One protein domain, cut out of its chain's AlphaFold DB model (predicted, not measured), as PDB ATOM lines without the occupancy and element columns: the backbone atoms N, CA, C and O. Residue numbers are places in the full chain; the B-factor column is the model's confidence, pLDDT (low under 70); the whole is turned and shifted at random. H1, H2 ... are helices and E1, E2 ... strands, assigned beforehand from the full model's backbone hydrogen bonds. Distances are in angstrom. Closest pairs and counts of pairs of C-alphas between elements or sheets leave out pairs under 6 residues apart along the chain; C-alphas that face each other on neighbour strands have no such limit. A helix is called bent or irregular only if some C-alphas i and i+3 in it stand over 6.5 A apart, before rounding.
ATOM      1  N   VAL A   8     -41.649  18.404 124.864       59.81
ATOM      2  CA  VAL A   8     -41.061  19.117 123.722       59.81
ATOM      3  C   VAL A   8     -39.990  18.234 123.086       59.81
ATOM      4  O   VAL A   8     -39.031  17.849 123.755       59.81
ATOM      5  N   ALA A   9     -40.141  17.908 121.801       59.53
ATOM      6  CA  ALA A   9     -39.142  17.148 121.051       59.53
ATOM      7  C   ALA A   9     -37.867  17.986 120.839       59.53
ATOM      8  O   ALA A   9     -37.937  19.161 120.481       59.53
ATOM      9  N   ALA A  10     -36.691  17.387 121.051       61.72
ATOM     10  CA  ALA A  10     -35.402  18.063 120.911       61.72
ATOM     11  C   ALA A  10     -34.374  17.175 120.201       61.72
ATOM     12  O   ALA A  10     -34.235  15.995 120.522       61.72
ATOM     13  N   ALA A  11     -33.610  17.759 119.274       62.25
ATOM     14  CA  ALA A  11     -32.482  17.083 118.642       62.25
ATOM     15  C   ALA A  11     -31.295  16.991 119.612       62.25
ATOM     16  O   ALA A  11     -30.910  17.971 120.256       62.25
ATOM     17  N   LEU A  12     -30.699  15.805 119.704       65.75
ATOM     18  CA  LEU A  12     -29.601  15.533 120.620       65.75
ATOM     19  C   LEU A  12     -28.259  15.823 119.940       65.75
ATOM     20  O   LEU A  12     -27.863  15.130 119.007       65.75
ATOM     21  N   VAL A  13     -27.552  16.856 120.406       67.94
ATOM     22  CA  VAL A  13     -26.247  17.255 119.858       67.94
ATOM     23  C   VAL A  13     -25.131  16.639 120.697       67.94
ATOM     24  O   VAL A  13     -24.873  17.059 121.827       67.94
ATOM     25  N   LEU A  14     -24.460  15.628 120.145       69.31
ATOM     26  CA  LEU A  14     -23.346  14.941 120.798       69.31
ATOM     27  C   LEU A  14     -22.001  15.543 120.377       69.31
ATOM     28  O   LEU A  14     -21.798  15.935 119.229       69.31
ATOM     29  N   ARG A  15     -21.044  15.585 121.312       72.19
ATOM     30  CA  ARG A  15     -19.644  15.889 120.976       72.19
ATOM     31  C   ARG A  15     -19.058  14.768 120.111       72.19
ATOM     32  O   ARG A  15     -19.485  13.620 120.216       72.19
ATOM     33  N   ARG A  16     -18.042  15.099 119.304       81.00
ATOM     34  CA  ARG A  16     -17.309  14.134 118.466       81.00
ATOM     35  C   ARG A  16     -16.878  12.919 119.300       81.00
ATOM     36  O   ARG A  16     -16.368  13.080 120.411       81.00
ATOM     37  N   ALA A  17     -17.116  11.725 118.760       79.94
ATOM     38  CA  ALA A  17     -16.801  10.472 119.430       79.94
ATOM     39  C   ALA A  17     -15.290  10.360 119.706       79.94
ATOM     40  O   ALA A  17     -14.471  10.584 118.815       79.94
ATOM     41  N   ASP A  18     -14.940  10.012 120.942       83.81
ATOM     42  CA  ASP A  18     -13.583   9.795 121.440       83.81
ATOM     43  C   ASP A  18     -13.481   8.335 121.929       83.81
ATOM     44  O   ASP A  18     -14.160   7.966 122.895       83.81
ATOM     45  N   PRO A  19     -12.633   7.489 121.307       85.31
ATOM     46  CA  PRO A  19     -12.477   6.087 121.691       85.31
ATOM     47  C   PRO A  19     -12.146   5.889 123.176       85.31
ATOM     48  O   PRO A  19     -12.581   4.908 123.777       85.31
ATOM     49  N   ARG A  20     -11.432   6.842 123.796       85.62
ATOM     50  CA  ARG A  20     -11.045   6.785 125.217       85.62
ATOM     51  C   ARG A  20     -12.228   7.006 126.163       85.62
ATOM     52  O   ARG A  20     -12.162   6.622 127.325       85.62
ATOM     53  N   ARG A  21     -13.320   7.606 125.675       81.62
ATOM     54  CA  ARG A  21     -14.543   7.915 126.439       81.62
ATOM     55  C   ARG A  21     -15.750   7.117 125.957       81.62
ATOM     56  O   ARG A  21     -16.887   7.476 126.252       81.62
ATOM     57  N   ARG A  22     -15.522   6.010 125.242       83.75
ATOM     58  CA  ARG A  22     -16.590   5.187 124.658       83.75
ATOM     59  C   ARG A  22     -17.661   4.798 125.680       83.75
ATOM     60  O   ARG A  22     -18.839   4.908 125.373       83.75
ATOM     61  N   SER A  23     -17.266   4.426 126.900       84.38
ATOM     62  CA  SER A  23     -18.191   4.021 127.971       84.38
ATOM     63  C   SER A  23     -19.105   5.146 128.475       84.38
ATOM     64  O   SER A  23     -20.212   4.873 128.937       84.38
ATOM     65  N   THR A  24     -18.684   6.410 128.365       82.94
ATOM     66  CA  THR A  24     -19.459   7.587 128.794       82.94
ATOM     67  C   THR A  24     -20.138   8.318 127.634       82.94
ATOM     68  O   THR A  24     -21.048   9.108 127.869       82.94
ATOM     69  N   GLN A  25     -19.753   8.035 126.387       82.00
ATOM     70  CA  GLN A  25     -20.384   8.568 125.172       82.00
ATOM     71  C   GLN A  25     -21.378   7.598 124.511       82.00
ATOM     72  O   GLN A  25     -22.118   8.006 123.622       82.00
ATOM     73  N   SER A  26     -21.431   6.332 124.939       81.31
ATOM     74  CA  SER A  26     -22.458   5.373 124.516       81.31
ATOM     75  C   SER A  26     -23.662   5.436 125.449       81.31
ATOM     76  O   SER A  26     -23.525   5.094 126.626       81.31
ATOM     77  N   TRP A  27     -24.822   5.864 124.954       83.69
ATOM     78  CA  TRP A  27     -26.030   6.035 125.766       83.69
ATOM     79  C   TRP A  27     -27.124   5.055 125.340       83.69
ATOM     80  O   TRP A  27     -27.261   4.735 124.162       83.69
ATOM     81  N   ARG A  28     -27.908   4.580 126.308       84.88
ATOM     82  CA  ARG A  28     -29.065   3.702 126.112       84.88
ATOM     83  C   ARG A  28     -30.250   4.217 126.914       84.88
ATOM     84  O   ARG A  28     -30.069   4.731 128.020       84.88
ATOM     85  N   LEU A  29     -31.454   4.042 126.382       82.25
ATOM     86  CA  LEU A  29     -32.675   4.298 127.136       82.25
ATOM     87  C   LEU A  29     -33.020   3.061 127.976       82.25
ATOM     88  O   LEU A  29     -33.095   1.950 127.457       82.25
ATOM     89  N   LEU A  30     -33.188   3.249 129.281       81.38
ATOM     90  CA  LEU A  30     -33.628   2.218 130.213       81.38
ATOM     91  C   LEU A  30     -35.163   2.118 130.208       81.38
ATOM     92  O   LEU A  30     -35.820   3.148 130.040       81.38
ATOM     93  N   PRO A  31     -35.749   0.934 130.489       76.50
ATOM     94  CA  PRO A  31     -37.205   0.752 130.591       76.50
ATOM     95  C   PRO A  31     -37.888   1.699 131.584       76.50
ATOM     96  O   PRO A  31     -39.058   2.020 131.437       76.50
ATOM     97  N   SER A  32     -37.143   2.194 132.575       74.31
ATOM     98  CA  SER A  32     -37.614   3.197 133.529       74.31
ATOM     99  C   SER A  32     -37.814   4.598 132.927       74.31
ATOM    100  O   SER A  32     -38.178   5.503 133.664       74.31
ATOM    101  N   GLY A  33     -37.501   4.832 131.647       79.94
ATOM    102  CA  GLY A  33     -37.559   6.162 131.026       79.94
ATOM    103  C   GLY A  33     -36.376   7.066 131.391       79.94
ATOM    104  O   GLY A  33     -36.532   8.278 131.490       79.94
ATOM    105  N   ARG A  34     -35.192   6.485 131.642       85.38
ATOM    106  CA  ARG A  34     -33.932   7.220 131.887       85.38
ATOM    107  C   ARG A  34     -32.945   6.942 130.770       85.38
ATOM    108  O   ARG A  34     -32.876   5.815 130.290       85.38
ATOM    109  N   MET A  35     -32.115   7.915 130.420       85.81
ATOM    110  CA  MET A  35     -30.988   7.686 129.518       85.81
ATOM    111  C   MET A  35     -29.708   7.484 130.333       85.81
ATOM    112  O   MET A  35     -29.339   8.353 131.118       85.81
ATOM    113  N   ALA A  36     -29.047   6.339 130.177       86.75
ATOM    114  CA  ALA A  36     -27.847   5.968 130.927       86.75
ATOM    115  C   ALA A  36     -26.682   5.643 129.991       86.75
ATOM    116  O   ALA A  36     -26.899   5.216 128.856       86.75
ATOM    117  N   CYS A  37     -25.449   5.829 130.462       86.25
ATOM    118  CA  CYS A  37     -24.278   5.384 129.710       86.25
ATOM    119  C   CYS A  37     -24.001   3.882 129.931       86.25
ATOM    120  O   CYS A  37     -24.857   3.149 130.436       86.25
ATOM    121  N   ALA A  38     -22.818   3.389 129.542       85.38
ATOM    122  CA  ALA A  38     -22.453   1.986 129.775       85.38
ATOM    123  C   ALA A  38     -22.413   1.631 131.276       85.38
ATOM    124  O   ALA A  38     -22.629   0.479 131.648       85.38
ATOM    125  N   HIS A  39     -22.183   2.623 132.139       82.75
ATOM    126  CA  HIS A  39     -22.216   2.467 133.591       82.75
ATOM    127  C   HIS A  39     -23.657   2.559 134.103       82.75
ATOM    128  O   HIS A  39     -24.323   3.577 133.917       82.75
ATOM    129  N   ALA A  40     -24.131   1.515 134.787       68.81
ATOM    130  CA  ALA A  40     -25.523   1.402 135.242       68.81
ATOM    131  C   ALA A  40     -25.974   2.529 136.191       68.81
ATOM    132  O   ALA A  40     -27.153   2.869 136.219       68.81
ATOM    133  N   ASN A  41     -25.032   3.139 136.915       80.69
ATOM    134  CA  ASN A  41     -25.304   4.165 137.923       80.69
ATOM    135  C   ASN A  41     -25.131   5.598 137.400       80.69
ATOM    136  O   ASN A  41     -25.106   6.531 138.195       80.69
ATOM    137  N   LEU A  42     -24.968   5.796 136.089       85.25
ATOM    138  CA  LEU A  42     -24.780   7.119 135.498       85.25
ATOM    139  C   LEU A  42     -25.873   7.410 134.470       85.25
ATOM    140  O   LEU A  42     -25.893   6.842 133.376       85.25
ATOM    141  N   CYS A  43     -26.762   8.334 134.829       86.62
ATOM    142  CA  CYS A  43     -27.851   8.823 133.998       86.62
ATOM    143  C   CYS A  43     -27.581  10.250 133.516       86.62
ATOM    144  O   CYS A  43     -26.894  11.039 134.166       86.62
ATOM    145  N   VAL A  44     -28.139  10.577 132.357       85.31
ATOM    146  CA  VAL A  44     -28.101  11.919 131.783       85.31
ATOM    147  C   VAL A  44     -29.056  12.824 132.557       85.31
ATOM    148  O   VAL A  44     -30.214  12.476 132.779       85.31
ATOM    149  N   GLN A  45     -28.552  13.982 132.972       84.31
ATOM    150  CA  GLN A  45     -29.283  14.996 133.731       84.31
ATOM    151  C   GLN A  45     -28.789  16.402 133.346       84.31
ATOM    152  O   GLN A  45     -27.669  16.531 132.838       84.31
ATOM    153  N   PRO A  46     -29.576  17.472 133.549       81.44
ATOM    154  CA  PRO A  46     -29.152  18.825 133.204       81.44
ATOM    155  C   PRO A  46     -27.942  19.269 134.039       81.44
ATOM    156  O   PRO A  46     -27.801  18.932 135.214       81.44
ATOM    157  N   HIS A  47     -27.053  20.046 133.426       76.50
ATOM    158  CA  HIS A  47     -25.918  20.665 134.098       76.50
ATOM    159  C   HIS A  47     -26.407  21.855 134.937       76.50
ATOM    160  O   HIS A  47     -26.641  22.935 134.400       76.50
ATOM    161  N   SER A  48     -26.579  21.669 136.247       62.97
ATOM    162  CA  SER A  48     -26.910  22.755 137.181       62.97
ATOM    163  C   SER A  48     -25.705  23.127 138.045       62.97
ATOM    164  O   SER A  48     -25.075  22.240 138.618       62.97
ATOM    165  N   HIS A  49     -25.428  24.421 138.209       55.28
ATOM    166  CA  HIS A  49     -24.291  24.917 139.000       55.28
ATOM    167  C   HIS A  49     -24.616  25.227 140.481       55.28
ATOM    168  O   HIS A  49     -23.792  25.819 141.172       55.28
ATOM    169  N   ALA A  50     -25.785  24.833 140.996       46.06
ATOM    170  CA  ALA A  50     -26.195  25.076 142.385       46.06
ATOM    171  C   ALA A  50     -27.187  24.006 142.879       46.06
ATOM    172  O   ALA A  50     -27.746  23.272 142.067       46.06
ATOM    173  N   ALA A  51     -27.402  23.946 144.199       48.25
ATOM    174  CA  ALA A  51     -28.102  22.942 145.024       48.25
ATOM    175  C   ALA A  51     -29.566  22.551 144.658       48.25
ATOM    176  O   ALA A  51     -30.276  21.968 145.472       48.25
ATOM    177  N   HIS A  52     -30.024  22.815 143.431       52.06
ATOM    178  CA  HIS A  52     -31.372  22.538 142.916       52.06
ATOM    179  C   HIS A  52     -31.397  21.517 141.757       52.06
ATOM    180  O   HIS A  52     -32.364  21.461 140.995       52.06
ATOM    181  N   ALA A  53     -30.361  20.675 141.634       53.06
ATOM    182  CA  ALA A  53     -30.154  19.714 140.536       53.06
ATOM    183  C   ALA A  53     -31.318  18.727 140.269       53.06
ATOM    184  O   ALA A  53     -31.400  18.139 139.192       53.06
ATOM    185  N   GLY A  54     -32.235  18.543 141.224       55.44
ATOM    186  CA  GLY A  54     -33.398  17.655 141.092       55.44
ATOM    187  C   GLY A  54     -34.696  18.316 140.610       55.44
ATOM    188  O   GLY A  54     -35.667  17.601 140.368       55.44
ATOM    189  N   LEU A  55     -34.743  19.650 140.493       57.47
ATOM    190  CA  LEU A  55     -35.985  20.402 140.251       57.47
ATOM    191  C   LEU A  55     -36.116  20.966 138.831       57.47
ATOM    192  O   LEU A  55     -37.223  21.304 138.417       57.47
ATOM    193  N   VAL A  56     -35.017  21.057 138.077       66.31
ATOM    194  CA  VAL A  56     -35.036  21.587 136.706       66.31
ATOM    195  C   VAL A  56     -35.348  20.454 135.722       66.31
ATOM    196  O   VAL A  56     -34.579  19.490 135.664       66.31
ATOM    197  N   PRO A  57     -36.454  20.522 134.958       70.44
ATOM    198  CA  PRO A  57     -36.779  19.504 133.964       70.44
ATOM    199  C   PRO A  57     -35.757  19.500 132.822       70.44
ATOM    200  O   PRO A  57     -35.120  20.515 132.529       70.44
ATOM    201  N   LEU A  58     -35.608  18.356 132.154       73.94
ATOM    202  CA  LEU A  58     -34.798  18.272 130.944       73.94
ATOM    203  C   LEU A  58     -35.509  19.040 129.813       73.94
ATOM    204  O   LEU A  58     -36.601  18.658 129.401       73.94
ATOM    205  N   VAL A  59     -34.911  20.135 129.334       72.69
ATOM    206  CA  VAL A  59     -35.490  21.003 128.291       72.69
ATOM    207  C   VAL A  59     -34.634  21.012 127.016       72.69
ATOM    208  O   VAL A  59     -33.418  20.797 127.099       72.69
ATOM    209  N   PRO A  60     -35.226  21.278 125.834       72.31
ATOM    210  CA  PRO A  60     -34.477  21.416 124.587       72.31
ATOM    211  C   PRO A  60     -33.331  22.430 124.707       72.31
ATOM    212  O   PRO A  60     -33.507  23.517 125.253       72.31
ATOM    213  N   GLY A  61     -32.144  22.078 124.204       71.38
ATOM    214  CA  GLY A  61     -30.957  22.943 124.246       71.38
ATOM    215  C   GLY A  61     -30.200  22.968 125.583       71.38
ATOM    216  O   GLY A  61     -29.133  23.580 125.660       71.38
ATOM    217  N   ALA A  62     -30.686  22.283 126.627       74.31
ATOM    218  CA  ALA A  62     -29.969  22.179 127.895       74.31
ATOM    219  C   ALA A  62     -28.628  21.441 127.731       74.31
ATOM    220  O   ALA A  62     -28.544  20.379 127.108       74.31
ATOM    221  N   ARG A  63     -27.565  21.966 128.355       77.25
ATOM    222  CA  ARG A  63     -26.325  21.199 128.539       77.25
ATOM    223  C   ARG A  63     -26.579  20.106 129.566       77.25
ATOM    224  O   ARG A  63     -27.071  20.390 130.653       77.25
ATOM    225  N   VAL A  64     -26.205  18.877 129.233       81.94
ATOM    226  CA  VAL A  64     -26.401  17.709 130.094       81.94
ATOM    227  C   VAL A  64     -25.067  17.117 130.542       81.94
ATOM    228  O   VAL A  64     -24.059  17.207 129.840       81.94
ATOM    229  N   VAL A  65     -25.071  16.507 131.722       83.94
ATOM    230  CA  VAL A  65     -23.948  15.776 132.319       83.94
ATOM    231  C   VAL A  65     -24.408  14.395 132.775       83.94
ATOM    232  O   VAL A  65     -25.599  14.156 132.964       83.94
ATOM    233  N   LEU A  66     -23.457  13.479 132.944       85.25
ATOM    234  CA  LEU A  66     -23.710  12.193 133.587       85.25
ATOM    235  C   LEU A  66     -23.634  12.363 135.103       85.25
ATOM    236  O   LEU A  66     -22.660  12.915 135.612       85.25
ATOM    237  N   GLY A  67     -24.624  11.853 135.823       83.69
ATOM    238  CA  GLY A  67     -24.576  11.761 137.277       83.69
ATOM    239  C   GLY A  67     -25.472  10.661 137.821       83.69
ATOM    240  O   GLY A  67     -26.065   9.894 137.063       83.69
ATOM    241  N   LEU A  68     -25.519  10.548 139.144       81.94
ATOM    242  CA  LEU A  68     -26.233   9.465 139.812       81.94
ATOM    243  C   LEU A  68     -27.753   9.555 139.573       81.94
ATOM    244  O   LEU A  68     -28.305  10.656 139.458       81.94
ATOM    245  N   PRO A  69     -28.457   8.413 139.501       77.81
ATOM    246  CA  PRO A  69     -29.907   8.403 139.385       77.81
ATOM    247  C   PRO A  69     -30.546   9.084 140.603       77.81
ATOM    248  O   PRO A  69     -30.337   8.669 141.740       77.81
ATOM    249  N   GLY A  70     -31.359  10.118 140.368       70.12
ATOM    250  CA  GLY A  70     -32.174  10.738 141.413       70.12
ATOM    251  C   GLY A  70     -33.413   9.887 141.703       70.12
ATOM    252  O   GLY A  70     -34.002   9.316 140.777       70.12
ATOM    253  N   GLY A  71     -33.809   9.782 142.969       64.88
ATOM    254  CA  GLY A  71     -35.047   9.121 143.391       64.88
ATOM    255  C   GLY A  71     -36.099  10.144 143.820       64.88
ATOM    256  O   GLY A  71     -35.766  11.122 144.486       64.88
ATOM    257  N   ARG A  72     -37.365   9.928 143.446       64.00
ATOM    258  CA  ARG A  72     -38.511  10.554 144.124       64.00
ATOM    259  C   ARG A  72     -38.989   9.640 145.251       64.00
ATOM    260  O   ARG A  72     -38.840   8.426 145.141       64.00
ATOM    261  N   ALA A  73     -39.602  10.218 146.285       57.44
ATOM    262  CA  ALA A  73     -40.200   9.464 147.391       57.44
ATOM    263  C   ALA A  73     -41.239   8.423 146.912       57.44
ATOM    264  O   ALA A  73     -41.315   7.343 147.483       57.44
ATOM    265  N   ASP A  74     -41.932   8.697 145.799       60.66
ATOM    266  CA  ASP A  74     -42.929   7.803 145.180       60.66
ATOM    267  C   ASP A  74     -42.338   6.766 144.197       60.66
ATOM    268  O   ASP A  74     -43.065   6.155 143.416       60.66
ATOM    269  N   GLY A  75     -41.012   6.601 144.126       65.19
ATOM    270  CA  GLY A  75     -40.361   5.649 143.206       65.19
ATOM    271  C   GLY A  75     -40.367   6.047 141.717       65.19
ATOM    272  O   GLY A  75     -39.715   5.397 140.902       65.19
ATOM    273  N   GLY A  76     -41.042   7.140 141.345       71.12
ATOM    274  CA  GLY A  76     -41.061   7.675 139.979       71.12
ATOM    275  C   GLY A  76     -39.744   8.335 139.540       71.12
ATOM    276  O   GLY A  76     -38.963   8.839 140.353       71.12
ATOM    277  N   VAL A  77     -39.496   8.378 138.227       77.75
ATOM    278  CA  VAL A  77     -38.319   9.055 137.653       77.75
ATOM    279  C   VAL A  77     -38.476  10.578 137.755       77.75
ATOM    280  O   VAL A  77     -39.537  11.107 137.411       77.75
ATOM    281  N   PRO A  78     -37.459  11.313 138.247       78.31
ATOM    282  CA  PRO A  78     -37.536  12.765 138.323       78.31
ATOM    283  C   PRO A  78     -37.591  13.379 136.912       78.31
ATOM    284  O   PRO A  78     -36.931  12.877 136.001       78.31
ATOM    285  N   PRO A  79     -38.318  14.493 136.717       75.75
ATOM    286  CA  PRO A  79     -38.461  15.143 135.408       75.75
ATOM    287  C   PRO A  79     -37.132  15.658 134.829       75.75
ATOM    288  O   PRO A  79     -37.031  15.906 133.633       75.75
ATOM    289  N   SER A  80     -36.097  15.792 135.661       77.31
ATOM    290  CA  SER A  80     -34.727  16.098 135.243       77.31
ATOM    291  C   SER A  80     -34.017  14.930 134.540       77.31
ATOM    292  O   SER A  80     -33.008  15.148 133.876       77.31
ATOM    293  N   GLN A  81     -34.520  13.697 134.680       81.50
ATOM    294  CA  GLN A  81     -33.935  12.469 134.116       81.50
ATOM    295  C   GLN A  81     -34.922  11.679 133.239       81.50
ATOM    296  O   GLN A  81     -34.565  10.615 132.731       81.50
ATOM    297  N   ALA A  82     -36.152  12.175 133.079       80.88
ATOM    298  CA  ALA A  82     -37.197  11.532 132.294       80.88
ATOM    299  C   ALA A  82     -36.978  11.786 130.794       80.88
ATOM    300  O   ALA A  82     -36.979  12.929 130.341       80.88
ATOM    301  N   VAL A  83     -36.793  10.711 130.030       77.44
ATOM    302  CA  VAL A  83     -36.614  10.719 128.574       77.44
ATOM    303  C   VAL A  83     -37.443   9.584 127.979       77.44
ATOM    304  O   VAL A  83     -37.461   8.475 128.511       77.44
ATOM    305  N   SER A  84     -38.094   9.841 126.850       74.56
ATOM    306  CA  SER A  84     -38.787   8.830 126.055       74.56
ATOM    307  C   SER A  84     -38.395   8.963 124.590       74.56
ATOM    308  O   SER A  84     -38.062  10.052 124.119       74.56
ATOM    309  N   TRP A  85     -38.442   7.853 123.860       67.50
ATOM    310  CA  TRP A  85     -38.373   7.917 122.407       67.50
ATOM    311  C   TRP A  85     -39.617   8.619 121.873       67.50
ATOM    312  O   TRP A  85     -40.730   8.346 122.317       67.50
ATOM    313  N   HIS A  86     -39.411   9.518 120.920       62.84
ATOM    314  CA  HIS A  86     -40.481  10.086 120.117       62.84
ATOM    315  C   HIS A  86     -40.081   9.923 118.652       62.84
ATOM    316  O   HIS A  86     -38.986  10.335 118.261       62.84
ATOM    317  N   SER A  87     -40.924   9.253 117.867       58.25
ATOM    318  CA  SER A  87     -40.715   9.143 116.427       58.25
ATOM    319  C   SER A  87     -40.961  10.508 115.788       58.25
ATOM    320  O   SER A  87     -41.936  11.179 116.107       58.25
ATOM    321  N   LEU A  88     -40.071  10.935 114.891       57.62
ATOM    322  CA  LEU A  88     -40.222  12.186 114.133       57.62
ATOM    323  C   LEU A  88     -41.257  12.073 112.998       57.62
ATOM    324  O   LEU A  88     -41.527  13.063 112.324       57.62
ATOM    325  N   ARG A  89     -41.807  10.876 112.762       59.03
ATOM    326  CA  ARG A  89     -42.918  10.627 111.834       59.03
ATOM    327  C   ARG A  89     -44.106  10.034 112.605       59.03
ATOM    328  O   ARG A  89     -43.844   9.269 113.538       59.03
ATOM    329  N   PRO A  90     -45.357  10.335 112.210       54.97
ATOM    330  CA  PRO A  90     -46.539   9.619 112.694       54.97
ATOM    331  C   PRO A  90     -46.384   8.099 112.509       54.97
ATOM    332  O   PRO A  90     -45.701   7.674 111.573       54.97
ATOM    333  N   GLY A  91     -46.986   7.307 113.401       61.81
ATOM    334  CA  GLY A  91     -46.933   5.841 113.383       61.81
ATOM    335  C   GLY A  91     -46.022   5.223 114.452       61.81
ATOM    336  O   GLY A  91     -45.140   5.871 115.023       61.81
ATOM    337  N   CYS A  92     -46.209   3.928 114.721       64.88
ATOM    338  CA  CYS A  92     -45.550   3.216 115.822       64.88
ATOM    339  C   CYS A  92     -44.078   2.860 115.531       64.88
ATOM    340  O   CYS A  92     -43.388   2.276 116.369       64.88
ATOM    341  N   GLY A  93     -43.591   3.161 114.319       65.88
ATOM    342  CA  GLY A  93     -42.249   2.797 113.853       65.88
ATOM    343  C   GLY A  93     -42.072   1.303 113.550       65.88
ATOM    344  O   GLY A  93     -40.958   0.866 113.257       65.88
ATOM    345  N   ARG A  94     -43.154   0.515 113.603       60.53
ATOM    346  CA  ARG A  94     -43.191  -0.912 113.269       60.53
ATOM    347  C   ARG A  94     -44.306  -1.172 112.256       60.53
ATOM    348  O   ARG A  94     -45.481  -1.109 112.588       60.53
ATOM    349  N   LEU A  95     -43.919  -1.529 111.038       71.62
ATOM    350  CA  LEU A  95     -44.860  -1.928 109.995       71.62
ATOM    351  C   LEU A  95     -45.045  -3.443 110.038       71.62
ATOM    352  O   LEU A  95     -44.068  -4.187 109.911       71.62
TER     353      LEU A  95
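Overview. This is residues 8 to 95 of the 706 residues of the protein "Vacuolar protein sorting-associated protein 13D" of Papilio xuthus (UniProt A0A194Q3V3). With little regular structure, two small antiparallel hairpins, E1-E2 and E3-E4, sit among long loops; H1 lies off one end, and residues 89 to 95 stick out. The 88 printed residues, mixed in class, hold 21 in named elements, ordered H1, E1, E2, E3, E4. The whole is compact, radius of gyration of the C-alphas 14.0 A, spanning 45 by 37 by 24 A.

Along the chain. H1, residues 19 to 25, begins at C-alpha 19 (-12.477, 6.087, 121.691) and is irregular: C-alphas 20 and 23 are 8.1 A apart. E1 is residues 28 to 30, E2 34 to 36, E3 43 to 46 (10.1 A) and E4 64 to 67, ending at C-alpha 67 (-24.576, 11.761, 137.277).

Arrangement. H1 has 1 of 3 O i to N i+4 pairs within hydrogen-bond range, and 3 of 4 i+3 pairs; it is apart from E2. N 28 and O 36 of hairpin E1-E2 are 2.8 A apart, N 43 and O 67 of hairpin E3-E4 2.8 A. The closest C-alphas of E2 and E3, Ala 36 and Cys 43, are 4.2 A apart.

Size, cuts and confidence. The printed part has no cut. Link E3 to E4 is long. pLDDT is under 70 at 32 residues.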